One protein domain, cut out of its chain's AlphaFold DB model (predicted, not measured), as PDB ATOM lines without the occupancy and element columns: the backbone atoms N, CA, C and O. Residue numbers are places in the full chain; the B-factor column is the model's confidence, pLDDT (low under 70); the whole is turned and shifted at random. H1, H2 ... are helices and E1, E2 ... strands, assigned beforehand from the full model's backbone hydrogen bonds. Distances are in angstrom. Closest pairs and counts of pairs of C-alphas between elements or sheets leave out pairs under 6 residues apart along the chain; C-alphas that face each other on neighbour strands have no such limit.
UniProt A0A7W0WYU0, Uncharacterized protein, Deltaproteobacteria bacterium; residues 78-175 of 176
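Overview. This is residues 78 to 175 of the 176 residues of an uncharacterized protein of Deltaproteobacteria bacterium (UniProt A0A7W0WYU0). A long curled sheet of four strands wraps round helix H1, and helix H2 runs along strand E2 and packs on residues 87 to 95 of H1. The whole is a rod, with the hairpin of E1 and E2 running most of its length. The printed part has 98 residues, with two named helices and four named strands in the order H1, E1, E2, H2, E3, E4; the sheet runs E3, E2, E1, E4, all antiparallel, and the class is mixed. It is compact, with a radius of gyration of the C-alphas of 14.1 A and spans of 46 by 18 by 18 A.

Arrangement. Start at H1, residues 78 to 95, on one face of the twisted sheet: two layers, a helix over a sheet. Next, E1, residues 103 to 118, bends by 90 degrees at residue 106 and forms a hairpin with E2, residues 121 to 134; look at N 112 and O 128, 2.9 A. H2, residues 137 to 151, touches H1, closest at the C-alphas of Met 91 and Val 147, 5.5 A, at a steep tilt of 41 degrees, opposite ways. H2 is on the sheet at a height of 7.2 A, over E2 and, only just, E1, with 3 C-alphas on it. Edge strand E3, residues 155 to 157, pairs with E2 through N 156 and O 122, 2.9 A. Edge strand E4, residues 164 to 174, pairs with E1 through N 111 and O 171, 2.9 A. In H1 and H2 every O i to N i+4 pair is within hydrogen-bond range.

Along the chain. Find C-alpha 78 at (-17.127, -6.175, -30.231); H1 runs 25.4 A from there. E1 spans 38.2 A, E2 34.5 A, H2 20.7 A, E3 7.1 A and E4 28.8 A, to C-alpha 174 at (-7.674, 1.323, -13.469).

Size, cuts and confidence. The C-alphas farthest apart, of Glu 101 and Gly 160, are 45.9 A apart. The printed part has no cut and no long link, and no printed residue is under 70 in pLDDT.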
ATOM      1  N   GLU A  78     -16.100  -5.931 -31.221       93.00
ATOM      2  CA  GLU A  78     -17.127  -6.175 -30.231       93.00
ATOM      3  C   GLU A  78     -16.716  -7.315 -29.296       93.00
ATOM      4  O   GLU A  78     -16.849  -7.182 -28.081       93.00
ATOM      5  N   LEU A  79     -16.098  -8.377 -29.829       94.31
ATOM      6  CA  LEU A  79     -15.661  -9.524 -29.031       94.31
ATOM      7  C   LEU A  79     -14.609  -9.132 -27.985       94.31
ATOM      8  O   LEU A  79     -14.696  -9.523 -26.822       94.31
ATOM      9  N   THR A  80     -13.628  -8.312 -28.369       93.94
ATOM     10  CA  THR A  80     -12.639  -7.781 -27.414       93.94
ATOM     11  C   THR A  80     -13.294  -6.913 -26.342       93.94
ATOM     12  O   THR A  80     -12.866  -6.955 -25.186       93.94
ATOM     13  N   GLY A  81     -14.335  -6.157 -26.703       93.88
ATOM     14  CA  GLY A  81     -15.146  -5.395 -25.754       93.88
ATOM     15  C   GLY A  81     -15.817  -6.292 -24.713       93.88
ATOM     16  O   GLY A  81     -15.691  -6.026 -23.521       93.88
ATOM     17  N   LEU A  82     -16.427  -7.402 -25.144       96.31
ATOM     18  CA  LEU A  82     -17.076  -8.371 -24.253       96.31
ATOM     19  C   LEU A  82     -16.092  -9.007 -23.263       96.31
ATOM     20  O   LEU A  82     -16.361  -9.044 -22.062       96.31
ATOM     21  N   PHE A  83     -14.922  -9.458 -23.732       96.31
ATOM     22  CA  PHE A  83     -13.876  -9.964 -22.834       96.31
ATOM     23  C   PHE A  83     -13.418  -8.895 -21.837       96.31
ATOM     24  O   PHE A  83     -13.237  -9.179 -20.653       96.31
ATOM     25  N   THR A  84     -13.258  -7.658 -22.309       95.00
ATOM     26  CA  THR A  84     -12.857  -6.519 -21.477       95.00
ATOM     27  C   THR A  84     -13.856  -6.237 -20.366       95.00
ATOM     28  O   THR A  84     -13.455  -6.062 -19.214       95.00
ATOM     29  N   GLU A  85     -15.146  -6.232 -20.680       95.25
ATOM     30  CA  GLU A  85     -16.209  -6.016 -19.705       95.25
ATOM     31  C   GLU A  85     -16.239  -7.123 -18.644       95.25
ATOM     32  O   GLU A  85     -16.218  -6.830 -17.445       95.25
ATOM     33  N   GLN A  86     -16.196  -8.389 -19.072       96.62
ATOM     34  CA  GLN A  86     -16.208  -9.540 -18.165       96.62
ATOM     35  C   GLN A  86     -14.999  -9.540 -17.224       96.62
ATOM     36  O   GLN A  86     -15.151  -9.677 -16.010       96.62
ATOM     37  N   ILE A  87     -13.795  -9.309 -17.753       95.62
ATOM     38  CA  ILE A  87     -12.575  -9.243 -16.936       95.62
ATOM     39  C   ILE A  87     -12.612  -8.043 -15.992       95.62
ATOM     40  O   ILE A  87     -12.216  -8.169 -14.834       95.62
ATOM     41  N   THR A  88     -13.144  -6.900 -16.429       94.69
ATOM     42  CA  THR A  88     -13.322  -5.727 -15.559       94.69
ATOM     43  C   THR A  88     -14.250  -6.041 -14.383       94.69
ATOM     44  O   THR A  88     -13.981  -5.607 -13.260       94.69
ATOM     45  N   ALA A  89     -15.317  -6.815 -14.594       94.75
ATOM     46  CA  ALA A  89     -16.198  -7.254 -13.514       94.75
ATOM     47  C   ALA A  89     -15.459  -8.147 -12.500       94.75
ATOM     48  O   ALA A  89     -15.523  -7.879 -11.297       94.75
ATOM     49  N   GLN A  90     -14.684  -9.128 -12.976       94.94
ATOM     50  CA  GLN A  90     -13.861  -9.993 -12.114       94.94
ATOM     51  C   GLN A  90     -12.798  -9.196 -11.348       94.94
ATOM     52  O   GLN A  90     -12.592  -9.392 -10.151       94.94
ATOM     53  N   MET A  91     -12.164  -8.235 -12.017       94.75
ATOM     54  CA  MET A  91     -11.189  -7.329 -11.420       94.75
ATOM     55  C   MET A  91     -11.798  -6.512 -10.278       94.75
ATOM     56  O   MET A  91     -11.201  -6.424  -9.206       94.75
ATOM     57  N   ARG A  92     -12.992  -5.939 -10.474       93.81
ATOM     58  CA  ARG A  92     -13.703  -5.200  -9.420       93.81
ATOM     59  C   ARG A  92     -14.034  -6.089  -8.230       93.81
ATOM     60  O   ARG A  92     -13.961  -5.624  -7.098       93.81
ATOM     61  N   GLU A  93     -14.397  -7.345  -8.467       94.56
ATOM     62  CA  GLU A  93     -14.660  -8.307  -7.399       94.56
ATOM     63  C   GLU A  93     -13.391  -8.605  -6.589       94.56
ATOM     64  O   GLU A  93     -13.400  -8.431  -5.373       94.56
ATOM     65  N   CYS A  94     -12.285  -8.950  -7.255       94.75
ATOM     66  CA  CYS A  94     -10.993  -9.197  -6.607       94.75
ATOM     67  C   CYS A  94     -10.457  -7.965  -5.870       94.75
ATOM     68  O   CYS A  94      -9.898  -8.075  -4.780       94.75
ATOM     69  N   GLY A  95     -10.662  -6.775  -6.430       93.31
ATOM     70  CA  GLY A  95     -10.227  -5.527  -5.824       93.31
ATOM     71  C   GLY A  95     -10.937  -5.201  -4.503       93.31
ATOM     72  O   GLY A  95     -10.373  -4.481  -3.681       93.31
ATOM     73  N   LYS A  96     -12.132  -5.751  -4.228       92.75
ATOM     74  CA  LYS A  96     -12.813  -5.547  -2.932       92.75
ATOM     75  C   LYS A  96     -11.993  -6.073  -1.753       92.75
ATOM     76  O   LYS A  96     -12.085  -5.507  -0.670       92.75
ATOM     77  N   ALA A  97     -11.187  -7.113  -1.970       90.88
ATOM     78  CA  ALA A  97     -10.302  -7.682  -0.956       90.88
ATOM     79  C   ALA A  97      -9.035  -6.839  -0.717       90.88
ATOM     80  O   ALA A  97      -8.284  -7.113   0.214       90.88
ATOM     81  N   VAL A  98      -8.783  -5.822  -1.546       93.12
ATOM     82  CA  VAL A  98      -7.607  -4.960  -1.427       93.12
ATOM     83  C   VAL A  98      -7.924  -3.826  -0.459       93.12
ATOM     84  O   VAL A  98      -8.773  -2.979  -0.772       93.12
ATOM     85  N   PRO A  99      -7.261  -3.771   0.703       93.12
ATOM     86  CA  PRO A  99      -7.550  -2.771   1.715       93.12
ATOM     87  C   PRO A  99      -7.107  -1.378   1.247       93.12
ATOM     88  O   PRO A  99      -6.173  -1.242   0.454       93.12
ATOM     89  N   SER A 100      -7.806  -0.331   1.691       91.19
ATOM     90  CA  SER A 100      -7.616   1.045   1.204       91.19
ATOM     91  C   SER A 100      -6.202   1.581   1.408       91.19
ATOM     92  O   SER A 100      -5.694   2.292   0.552       91.19
ATOM     93  N   GLU A 101      -5.546   1.196   2.496       92.31
ATOM     94  CA  GLU A 101      -4.172   1.557   2.842       92.31
ATOM     95  C   GLU A 101      -3.127   0.909   1.921       92.31
ATOM     96  O   GLU A 101      -2.013   1.418   1.789       92.31
ATOM     97  N   ALA A 102      -3.486  -0.194   1.256       92.81
ATOM     98  CA  ALA A 102      -2.641  -0.839   0.255       92.81
ATOM     99  C   ALA A 102      -2.839  -0.242  -1.149       92.81
ATOM    100  O   ALA A 102      -1.984  -0.419  -2.021       92.81
ATOM    101  N   ARG A 103      -3.955   0.465  -1.387       89.62
ATOM    102  CA  ARG A 103      -4.246   1.128  -2.664       89.62
ATOM    103  C   ARG A 103      -3.343   2.353  -2.769       89.62
ATOM    104  O   ARG A 103      -3.484   3.303  -2.006       89.62
ATOM    105  N   GLY A 104      -2.385   2.334  -3.694       88.81
ATOM    106  CA  GLY A 104      -1.600   3.527  -3.999       88.81
ATOM    107  C   GLY A 104      -2.465   4.616  -4.640       88.81
ATOM    108  O   GLY A 104      -3.687   4.526  -4.715       88.81
ATOM    109  N   THR A 105      -1.829   5.662  -5.161       89.62
ATOM    110  CA  THR A 105      -2.557   6.812  -5.727       89.62
ATOM    111  C   THR A 105      -3.363   6.468  -6.981       89.62
ATOM    112  O   THR A 105      -4.413   7.064  -7.211       89.62
ATOM    113  N   LYS A 106      -2.863   5.545  -7.815       92.31
ATOM    114  CA  LYS A 106      -3.477   5.119  -9.087       92.31
ATOM    115  C   LYS A 106      -3.161   3.648  -9.390       92.31
ATOM    116  O   LYS A 106      -2.371   3.386 -10.304       92.31
ATOM    117  N   PRO A 107      -3.707   2.699  -8.616       93.50
ATOM    118  CA  PRO A 107      -3.548   1.275  -8.885       93.50
ATOM    119  C   PRO A 107      -3.968   0.935 -10.321       93.50
ATOM    120  O   PRO A 107      -5.002   1.400 -10.813       93.50
ATOM    121  N   ARG A 108      -3.145   0.152 -11.022       95.06
ATOM    122  CA  ARG A 108      -3.426  -0.292 -12.393       95.06
ATOM    123  C   ARG A 108      -3.129  -1.762 -12.576       95.06
ATOM    124  O   ARG A 108      -2.134  -2.262 -12.060       95.06
ATOM    125  N   LEU A 109      -3.976  -2.413 -13.363       94.62
ATOM    126  CA  LEU A 109      -3.775  -3.774 -13.832       94.62
ATOM    127  C   LEU A 109      -3.444  -3.714 -15.321       94.62
ATOM    128  O   LEU A 109      -4.248  -3.231 -16.116       94.62
ATOM    129  N   GLU A 110      -2.263  -4.181 -15.689       94.44
ATOM    130  CA  GLU A 110      -1.774  -4.221 -17.066       94.44
ATOM    131  C   GLU A 110      -1.421  -5.654 -17.418       94.44
ATOM    132  O   GLU A 110      -0.831  -6.358 -16.604       94.44
ATOM    133  N   GLY A 111      -1.748  -6.112 -18.616       93.81
ATOM    134  CA  GLY A 111      -1.341  -7.447 -19.016       93.81
ATOM    135  C   GLY A 111      -1.967  -7.912 -20.306       93.81
ATOM    136  O   GLY A 111      -2.428  -7.111 -21.121       93.81
ATOM    137  N   GLN A 112      -1.968  -9.225 -20.472       94.88
ATOM    138  CA  GLN A 112      -2.529  -9.874 -21.640       94.88
ATOM    139  C   GLN A 112      -3.363 -11.082 -21.240       94.88
ATOM    140  O   GLN A 112      -3.049 -11.798 -20.286       94.88
ATOM    141  N   ILE A 113      -4.384 -11.346 -22.040       96.06
ATOM    142  CA  ILE A 113      -5.082 -12.626 -22.049       96.06
ATOM    143  C   ILE A 113      -4.835 -13.329 -23.376       96.06
ATOM    144  O   ILE A 113      -4.733 -12.683 -24.419       96.06
ATOM    145  N   LEU A 114      -4.767 -14.652 -23.338       94.88
ATOM    146  CA  LEU A 114      -4.896 -15.499 -24.513       94.88
ATOM    147  C   LEU A 114      -6.315 -16.046 -24.537       94.88
ATOM    148  O   LEU A 114      -6.791 -16.582 -23.536       94.88
ATOM    149  N   ILE A 115      -6.976 -15.907 -25.678       96.38
ATOM    150  CA  ILE A 115      -8.301 -16.466 -25.904       96.38
ATOM    151  C   ILE A 115      -8.248 -17.564 -26.961       96.38
ATOM    152  O   ILE A 115      -7.409 -17.530 -27.863       96.38
ATOM    153  N   ALA A 116      -9.187 -18.496 -26.864       96.62
ATOM    154  CA  ALA A 116      -9.544 -19.422 -27.924       96.62
ATOM    155  C   ALA A 116     -11.014 -19.217 -28.304       96.62
ATOM    156  O   ALA A 116     -11.842 -18.935 -27.437       96.62
ATOM    157  N   ILE A 117     -11.336 -19.370 -29.583       97.19
ATOM    158  CA  ILE A 117     -12.701 -19.399 -30.108       97.19
ATOM    159  C   ILE A 117     -12.933 -20.796 -30.669       97.19
ATOM    160  O   ILE A 117     -12.156 -21.241 -31.514       97.19
ATOM    161  N   LYS A 118     -13.960 -21.482 -30.164       96.31
ATOM    162  CA  LYS A 118     -14.408 -22.792 -30.652       96.31
ATOM    163  C   LYS A 118     -15.923 -22.834 -30.644       96.31
ATOM    164  O   LYS A 118     -16.526 -22.410 -29.656       96.31
ATOM    165  N   ASP A 119     -16.522 -23.318 -31.727       95.06
ATOM    166  CA  ASP A 119     -17.973 -23.511 -31.845       95.06
ATOM    167  C   ASP A 119     -18.778 -22.235 -31.512       95.06
ATOM    168  O   ASP A 119     -19.788 -22.270 -30.808       95.06
ATOM    169  N   GLY A 120     -18.294 -21.070 -31.964       95.06
ATOM    170  CA  GLY A 120     -18.943 -19.778 -31.701       95.06
ATOM    171  C   GLY A 120     -18.845 -19.293 -30.247       95.06
ATOM    172  O   GLY A 120     -19.546 -18.358 -29.864       95.06
ATOM    173  N   GLN A 121     -17.976 -19.881 -29.422       97.50
ATOM    174  CA  GLN A 121     -17.723 -19.455 -28.046       97.50
ATOM    175  C   GLN A 121     -16.258 -19.053 -27.855       97.50
ATOM    176  O   GLN A 121     -15.339 -19.843 -28.063       97.50
ATOM    177  N   GLY A 122     -16.039 -17.821 -27.396       97.25
ATOM    178  CA  GLY A 122     -14.741 -17.345 -26.938       97.25
ATOM    179  C   GLY A 122     -14.503 -17.730 -25.478       97.25
ATOM    180  O   GLY A 122     -15.375 -17.533 -24.633       97.25
ATOM    181  N   SER A 123     -13.315 -18.228 -25.150       98.00
ATOM    182  CA  SER A 123     -12.887 -18.528 -23.778       98.00
ATOM    183  C   SER A 123     -11.458 -18.059 -23.529       98.00
ATOM    184  O   SER A 123     -10.637 -18.050 -24.444       98.00
ATOM    185  N   VAL A 124     -11.156 -17.656 -22.296       97.69
ATOM    186  CA  VAL A 124      -9.791 -17.292 -21.894       97.69
ATOM    187  C   VAL A 124      -9.018 -18.562 -21.542       97.69
ATOM    188  O   VAL A 124      -9.411 -19.304 -20.647       97.69
ATOM    189  N   THR A 125      -7.907 -18.810 -22.229       97.06
ATOM    190  CA  THR A 125      -7.039 -19.978 -22.005       97.06
ATOM    191  C   THR A 125      -5.826 -19.653 -21.146       97.06
ATOM    192  O   THR A 125      -5.282 -20.535 -20.486       97.06
ATOM    193  N   ASN A 126      -5.395 -18.391 -21.138       95.88
ATOM    194  CA  ASN A 126      -4.331 -17.908 -20.271       95.88
ATOM    195  C   ASN A 126      -4.552 -16.431 -19.932       95.88
ATOM    196  O   ASN A 126      -5.088 -15.677 -20.742       95.88
ATOM    197  N   ALA A 127      -4.099 -16.009 -18.760       96.25
ATOM    198  CA  ALA A 127      -4.141 -14.625 -18.321       96.25
ATOM    199  C   ALA A 127      -2.869 -14.319 -17.535       96.25
ATOM    200  O   ALA A 127      -2.534 -15.030 -16.592       96.25
ATOM    201  N   VAL A 128      -2.162 -13.269 -17.940       95.56
ATOM    202  CA  VAL A 128      -0.943 -12.813 -17.273       95.56
ATOM    203  C   VAL A 128      -1.086 -11.328 -17.027       95.56
ATOM    204  O   VAL A 128      -1.154 -10.541 -17.977       95.56
ATOM    205  N   PHE A 129      -1.111 -10.945 -15.756       95.44
ATOM    206  CA  PHE A 129      -1.257  -9.556 -15.364       95.44
ATOM    207  C   PHE A 129      -0.098  -9.080 -14.493       95.44
ATOM    208  O   PHE A 129       0.607  -9.828 -13.823       95.44
ATOM    209  N   LYS A 130       0.079  -7.769 -14.489       94.12
ATOM    210  CA  LYS A 130       0.946  -7.021 -13.604       94.12
ATOM    211  C   LYS A 130       0.084  -5.995 -12.899       94.12
ATOM    212  O   LYS A 130      -0.591  -5.190 -13.540       94.12
ATOM    213  N   LEU A 131       0.136  -6.012 -11.575       93.50
ATOM    214  CA  LEU A 131      -0.519  -5.008 -10.761       93.50
ATOM    215  C   LEU A 131       0.513  -3.972 -10.310       93.50
ATOM    216  O   LEU A 131       1.547  -4.319  -9.740       93.50
ATOM    217  N   THR A 132       0.262  -2.702 -10.616       93.44
ATOM    218  CA  THR A 132       1.147  -1.577 -10.298       93.44
ATOM    219  C   THR A 132       0.464  -0.599  -9.350       93.44
ATOM    220  O   THR A 132      -0.763  -0.555  -9.257       93.44
ATOM    221  N   ASN A 133       1.271   0.195  -8.636       91.81
ATOM    222  CA  ASN A 133       0.816   1.202  -7.670       91.81
ATOM    223  C   ASN A 133      -0.045   0.628  -6.524       91.81
ATOM    224  O   ASN A 133      -1.024   1.242  -6.102       91.81
ATOM    225  N   ILE A 134       0.351  -0.536  -6.004       91.38
ATOM    226  CA  ILE A 134      -0.103  -1.106  -4.728       91.38
ATOM    227  C   ILE A 134       1.112  -1.130  -3.798       91.38
ATOM    228  O   ILE A 134       2.188  -1.566  -4.205       91.38
ATOM    229  N   THR A 135       0.969  -0.634  -2.572       91.19
ATOM    230  CA  THR A 135       2.102  -0.443  -1.645       91.19
ATOM    231  C   THR A 135       2.562  -1.741  -0.981       91.19
ATOM    232  O   THR A 135       3.719  -1.850  -0.583       91.19
ATOM    233  N   ASN A 136       1.684  -2.743  -0.889       92.38
ATOM    234  CA  ASN A 136       1.975  -4.048  -0.300       92.38
ATOM    235  C   ASN A 136       2.068  -5.133  -1.387       92.38
ATOM    236  O   ASN A 136       1.070  -5.460  -2.029       92.38
ATOM    237  N   ALA A 137       3.257  -5.720  -1.562       91.44
ATOM    238  CA  ALA A 137       3.515  -6.729  -2.592       91.44
ATOM    239  C   ALA A 137       2.662  -7.999  -2.426       91.44
ATOM    240  O   ALA A 137       2.122  -8.504  -3.405       91.44
ATOM    241  N   THR A 138       2.459  -8.478  -1.196       93.94
ATOM    242  CA  THR A 138       1.646  -9.672  -0.923       93.94
ATOM    243  C   THR A 138       0.178  -9.448  -1.275       93.94
ATOM    244  O   THR A 138      -0.455 -10.306  -1.893       93.94
ATOM    245  N   VAL A 139      -0.366  -8.280  -0.928       93.38
ATOM    246  CA  VAL A 139      -1.724  -7.882  -1.331       93.38
ATOM    247  C   VAL A 139      -1.809  -7.772  -2.852       93.38
ATOM    248  O   VAL A 139      -2.777  -8.249  -3.442       93.38
ATOM    249  N   ALA A 140      -0.790  -7.188  -3.489       93.00
ATOM    250  CA  ALA A 140      -0.757  -7.039  -4.936       93.00
ATOM    251  C   ALA A 140      -0.773  -8.396  -5.652       93.00
ATOM    252  O   ALA A 140      -1.563  -8.596  -6.574       93.00
ATOM    253  N   ASP A 141       0.051  -9.342  -5.198       94.44
ATOM    254  CA  ASP A 141       0.125 -10.689  -5.762       94.44
ATOM    255  C   ASP A 141      -1.153 -11.491  -5.521       94.44
ATOM    256  O   ASP A 141      -1.636 -12.143  -6.444       94.44
ATOM    257  N   THR A 142      -1.746 -11.392  -4.330       95.31
ATOM    258  CA  THR A 142      -3.013 -12.072  -4.011       95.31
ATOM    259  C   THR A 142      -4.143 -11.562  -4.905       95.31
ATOM    260  O   THR A 142      -4.907 -12.341  -5.477       95.31
ATOM    261  N   ALA A 143      -4.236 -10.242  -5.076       95.12
ATOM    262  CA  ALA A 143      -5.252  -9.628  -5.916       95.12
ATOM    263  C   ALA A 143      -5.036  -9.957  -7.402       95.12
ATOM    264  O   ALA A 143      -5.993 -10.289  -8.098       95.12
ATOM    265  N   LYS A 144      -3.783  -9.937  -7.874       95.25
ATOM    266  CA  LYS A 144      -3.399 -10.371  -9.225       95.25
ATOM    267  C   LYS A 144      -3.809 -11.822  -9.485       95.25
ATOM    268  O   LYS A 144      -4.511 -12.075 -10.457       95.25
ATOM    269  N   GLN A 145      -3.440 -12.745  -8.596       96.62
ATOM    270  CA  GLN A 145      -3.777 -14.168  -8.721       96.62
ATOM    271  C   GLN A 145      -5.290 -14.399  -8.744       96.62
ATOM    272  O   GLN A 145      -5.771 -15.198  -9.543       96.62
ATOM    273  N   CYS A 146      -6.052 -13.666  -7.924       97.19
ATOM    274  CA  CYS A 146      -7.514 -13.703  -7.970       97.19
ATOM    275  C   CYS A 146      -8.045 -13.343  -9.365       97.19
ATOM    276  O   CYS A 146      -8.905 -14.047  -9.900       97.19
ATOM    277  N   VAL A 147      -7.522 -12.270  -9.974       96.50
ATOM    278  CA  VAL A 147      -7.960 -11.833 -11.306       96.50
ATOM    279  C   VAL A 147      -7.553 -12.834 -12.380       96.50
ATOM    280  O   VAL A 147      -8.379 -13.156 -13.227       96.50
ATOM    281  N   GLU A 148      -6.330 -13.363 -12.340       97.19
ATOM    282  CA  GLU A 148      -5.859 -14.382 -13.288       97.19
ATOM    283  C   GLU A 148      -6.735 -15.641 -13.226       97.19
ATOM    284  O   GLU A 148      -7.223 -16.102 -14.255       97.19
ATOM    285  N   GLN A 149      -7.029 -16.147 -12.027       97.69
ATOM    286  CA  GLN A 149      -7.874 -17.332 -11.846       97.69
ATOM    287  C   GLN A 149      -9.311 -17.111 -12.327       97.69
ATOM    288  O   GLN A 149      -9.880 -17.973 -12.995       97.69
ATOM    289  N   LYS A 150      -9.907 -15.955 -12.019       97.50
ATOM    290  CA  LYS A 150     -11.261 -15.617 -12.477       97.50
ATOM    291  C   LYS A 150     -11.317 -15.287 -13.965       97.50
ATOM    292  O   LYS A 150     -12.334 -15.549 -14.593       97.50
ATOM    293  N   ALA A 151     -10.250 -14.755 -14.557       97.19
ATOM    294  CA  ALA A 151     -10.197 -14.520 -15.995       97.19
ATOM    295  C   ALA A 151     -10.334 -15.836 -16.776       97.19
ATOM    296  O   ALA A 151     -11.059 -15.865 -17.762       97.19
ATOM    297  N   LEU A 152      -9.737 -16.933 -16.298       97.50
ATOM    298  CA  LEU A 152      -9.832 -18.261 -16.929       97.50
ATOM    299  C   LEU A 152     -11.254 -18.847 -16.953       97.50
ATOM    300  O   LEU A 152     -11.522 -19.779 -17.708       97.50
ATOM    301  N   THR A 153     -12.182 -18.327 -16.145       97.31
ATOM    302  CA  THR A 153     -13.589 -18.760 -16.169       97.31
ATOM    303  C   THR A 153     -14.442 -17.944 -17.141       97.31
ATOM    304  O   THR A 153     -15.596 -18.300 -17.391       97.31
ATOM    305  N   VAL A 154     -13.887 -16.872 -17.721       97.62
ATOM    306  CA  VAL A 154     -14.599 -15.996 -18.652       97.62
ATOM    307  C   VAL A 154     -14.851 -16.717 -19.968       97.62
ATOM    308  O   VAL A 154     -13.936 -17.194 -20.648       97.62
ATOM    309  N   LYS A 155     -16.127 -16.722 -20.345       97.50
ATOM    310  CA  LYS A 155     -16.625 -17.180 -21.636       97.50
ATOM    311  C   LYS A 155     -17.550 -16.119 -22.207       97.50
ATOM    312  O   LYS A 155     -18.340 -15.532 -21.470       97.50
ATOM    313  N   VAL A 156     -17.458 -15.881 -23.507       97.31
ATOM    314  CA  VAL A 156     -18.287 -14.902 -24.218       97.31
ATOM    315  C   VAL A 156     -18.809 -15.507 -25.523       97.31
ATOM    316  O   VAL A 156     -18.125 -16.344 -26.120       97.31
ATOM    317  N   PRO A 157     -20.009 -15.116 -25.980       97.31
ATOM    318  CA  PRO A 157     -20.477 -15.488 -27.309       97.31
ATOM    319  C   PRO A 157     -19.571 -14.861 -28.379       97.31
ATOM    320  O   PRO A 157     -19.167 -13.703 -28.265       97.31
ATOM    321  N   ALA A 158     -19.241 -15.642 -29.402       96.12
ATOM    322  CA  ALA A 158     -18.373 -15.285 -30.521       96.12
ATOM    323  C   ALA A 158     -19.029 -15.689 -31.855       96.12
ATOM    324  O   ALA A 158     -18.384 -16.234 -32.751       96.12
ATOM    325  N   ASP A 159     -20.336 -15.447 -31.977       93.12
ATOM    326  CA  ASP A 159     -21.115 -15.840 -33.148       93.12
ATOM    327  C   ASP A 159     -20.561 -15.220 -34.442       93.12
ATOM    328  O   ASP A 159     -20.358 -14.004 -34.577       93.12
ATOM    329  N   GLY A 160     -20.318 -16.080 -35.433       89.25
ATOM    330  CA  GLY A 160     -19.778 -15.677 -36.730       89.25
ATOM    331  C   GLY A 160     -18.328 -15.186 -36.683       89.25
ATOM    332  O   GLY A 160     -17.942 -14.393 -37.545       89.25
ATOM    333  N   GLU A 161     -17.558 -15.590 -35.673       92.00
ATOM    334  CA  GLU A 161     -16.093 -15.534 -35.665       92.00
ATOM    335  C   GLU A 161     -15.519 -16.887 -36.106       92.00
ATOM    336  O   GLU A 161     -16.130 -17.922 -35.834       92.00
ATOM    337  N   PRO A 162     -14.363 -16.912 -36.788       92.19
ATOM    338  CA  PRO A 162     -13.680 -18.162 -37.087       92.19
ATOM    339  C   PRO A 162     -13.107 -18.788 -35.812       92.19
ATOM    340  O   PRO A 162     -12.743 -18.083 -34.866       92.19
ATOM    341  N   ASP A 163     -12.942 -20.107 -35.831       93.44
ATOM    342  CA  ASP A 163     -12.227 -20.802 -34.769       93.44
ATOM    343  C   ASP A 163     -10.769 -20.328 -34.691       93.44
ATOM    344  O   ASP A 163     -10.079 -20.131 -35.698       93.44
ATOM    345  N   LEU A 164     -10.294 -20.148 -33.461       93.19
ATOM    346  CA  LEU A 164      -8.949 -19.691 -33.139       93.19
ATOM    347  C   LEU A 164      -8.456 -20.451 -31.909       93.19
ATOM    348  O   LEU A 164      -9.090 -20.402 -30.863       93.19
ATOM    349  N   ASP A 165      -7.292 -21.092 -31.984       90.62
ATOM    350  CA  ASP A 165      -6.721 -21.762 -30.806       90.62
ATOM    351  C   ASP A 165      -6.002 -20.798 -29.853       90.62
ATOM    352  O   ASP A 165      -5.865 -21.079 -28.663       90.62
ATOM    353  N   SER A 166      -5.513 -19.670 -30.375       90.38
ATOM    354  CA  SER A 166      -4.806 -18.666 -29.585       90.38
ATOM    355  C   SER A 166      -4.867 -17.295 -30.250       90.38
ATOM    356  O   SER A 166      -4.459 -17.117 -31.402       90.38
ATOM    357  N   TYR A 167      -5.360 -16.314 -29.502       91.69
ATOM    358  CA  TYR A 167      -5.340 -14.906 -29.868       91.69
ATOM    359  C   TYR A 167      -5.056 -14.051 -28.629       91.69
ATOM    360  O   TYR A 167      -5.749 -14.169 -27.622       91.69
ATOM    361  N   SER A 168      -4.029 -13.201 -28.696       92.81
ATOM    362  CA  SER A 168      -3.647 -12.339 -27.573       92.81
ATOM    363  C   SER A 168      -4.414 -11.021 -27.587       92.81
ATOM    364  O   SER A 168      -4.504 -10.351 -28.618       92.81
ATOM    365  N   ILE A 169      -4.936 -10.630 -26.426       92.38
ATOM    366  CA  ILE A 169      -5.553  -9.327 -26.188       92.38
ATOM    367  C   ILE A 169      -4.775  -8.639 -25.068       92.38
ATOM    368  O   ILE A 169      -4.770  -9.104 -23.930       92.38
ATOM    369  N   ASN A 170      -4.149  -7.507 -25.394       92.75
ATOM    370  CA  ASN A 170      -3.502  -6.639 -24.414       92.75
ATOM    371  C   ASN A 170      -4.533  -5.740 -23.735       92.75
ATOM    372  O   ASN A 170      -5.428  -5.200 -24.389       92.75
ATOM    373  N   MET A 171      -4.389  -5.562 -22.428       91.38
ATOM    374  CA  MET A 171      -5.364  -4.880 -21.589       91.38
ATOM    375  C   MET A 171      -4.671  -3.996 -20.550       91.38
ATOM    376  O   MET A 171      -3.620  -4.343 -20.012       91.38
ATOM    377  N   SER A 172      -5.281  -2.852 -20.249       93.31
ATOM    378  CA  SER A 172      -4.851  -1.958 -19.173       93.31
ATOM    379  C   SER A 172      -6.070  -1.310 -18.532       93.31
ATOM    380  O   SER A 172      -6.883  -0.687 -19.218       93.31
ATOM    381  N   PHE A 173      -6.191  -1.442 -17.213       89.75
ATOM    382  CA  PHE A 173      -7.328  -0.951 -16.441       89.75
ATOM    383  C   PHE A 173      -6.878  -0.146 -15.230       89.75
ATOM    384  O   PHE A 173      -5.821  -0.390 -14.647       89.75
ATOM    385  N   ALA A 174      -7.717   0.809 -14.830       91.06
ATOM    386  CA  ALA A 174      -7.674   1.323 -13.469       91.06
ATOM    387  C   ALA A 174      -8.157   0.212 -12.530       91.06
ATOM    388  O   ALA A 174      -9.217  -0.374 -12.753       91.06
ATOM    389  N   PHE A 175      -7.356  -0.104 -11.522       83.12
ATOM    390  CA  PHE A 175      -7.631  -1.189 -10.601       83.12
ATOM    391  C   PHE A 175      -8.237  -0.608  -9.325       83.12
ATOM    392  O   PHE A 175      -7.487  -0.276  -8.414       83.12
TER     393      PHE A 175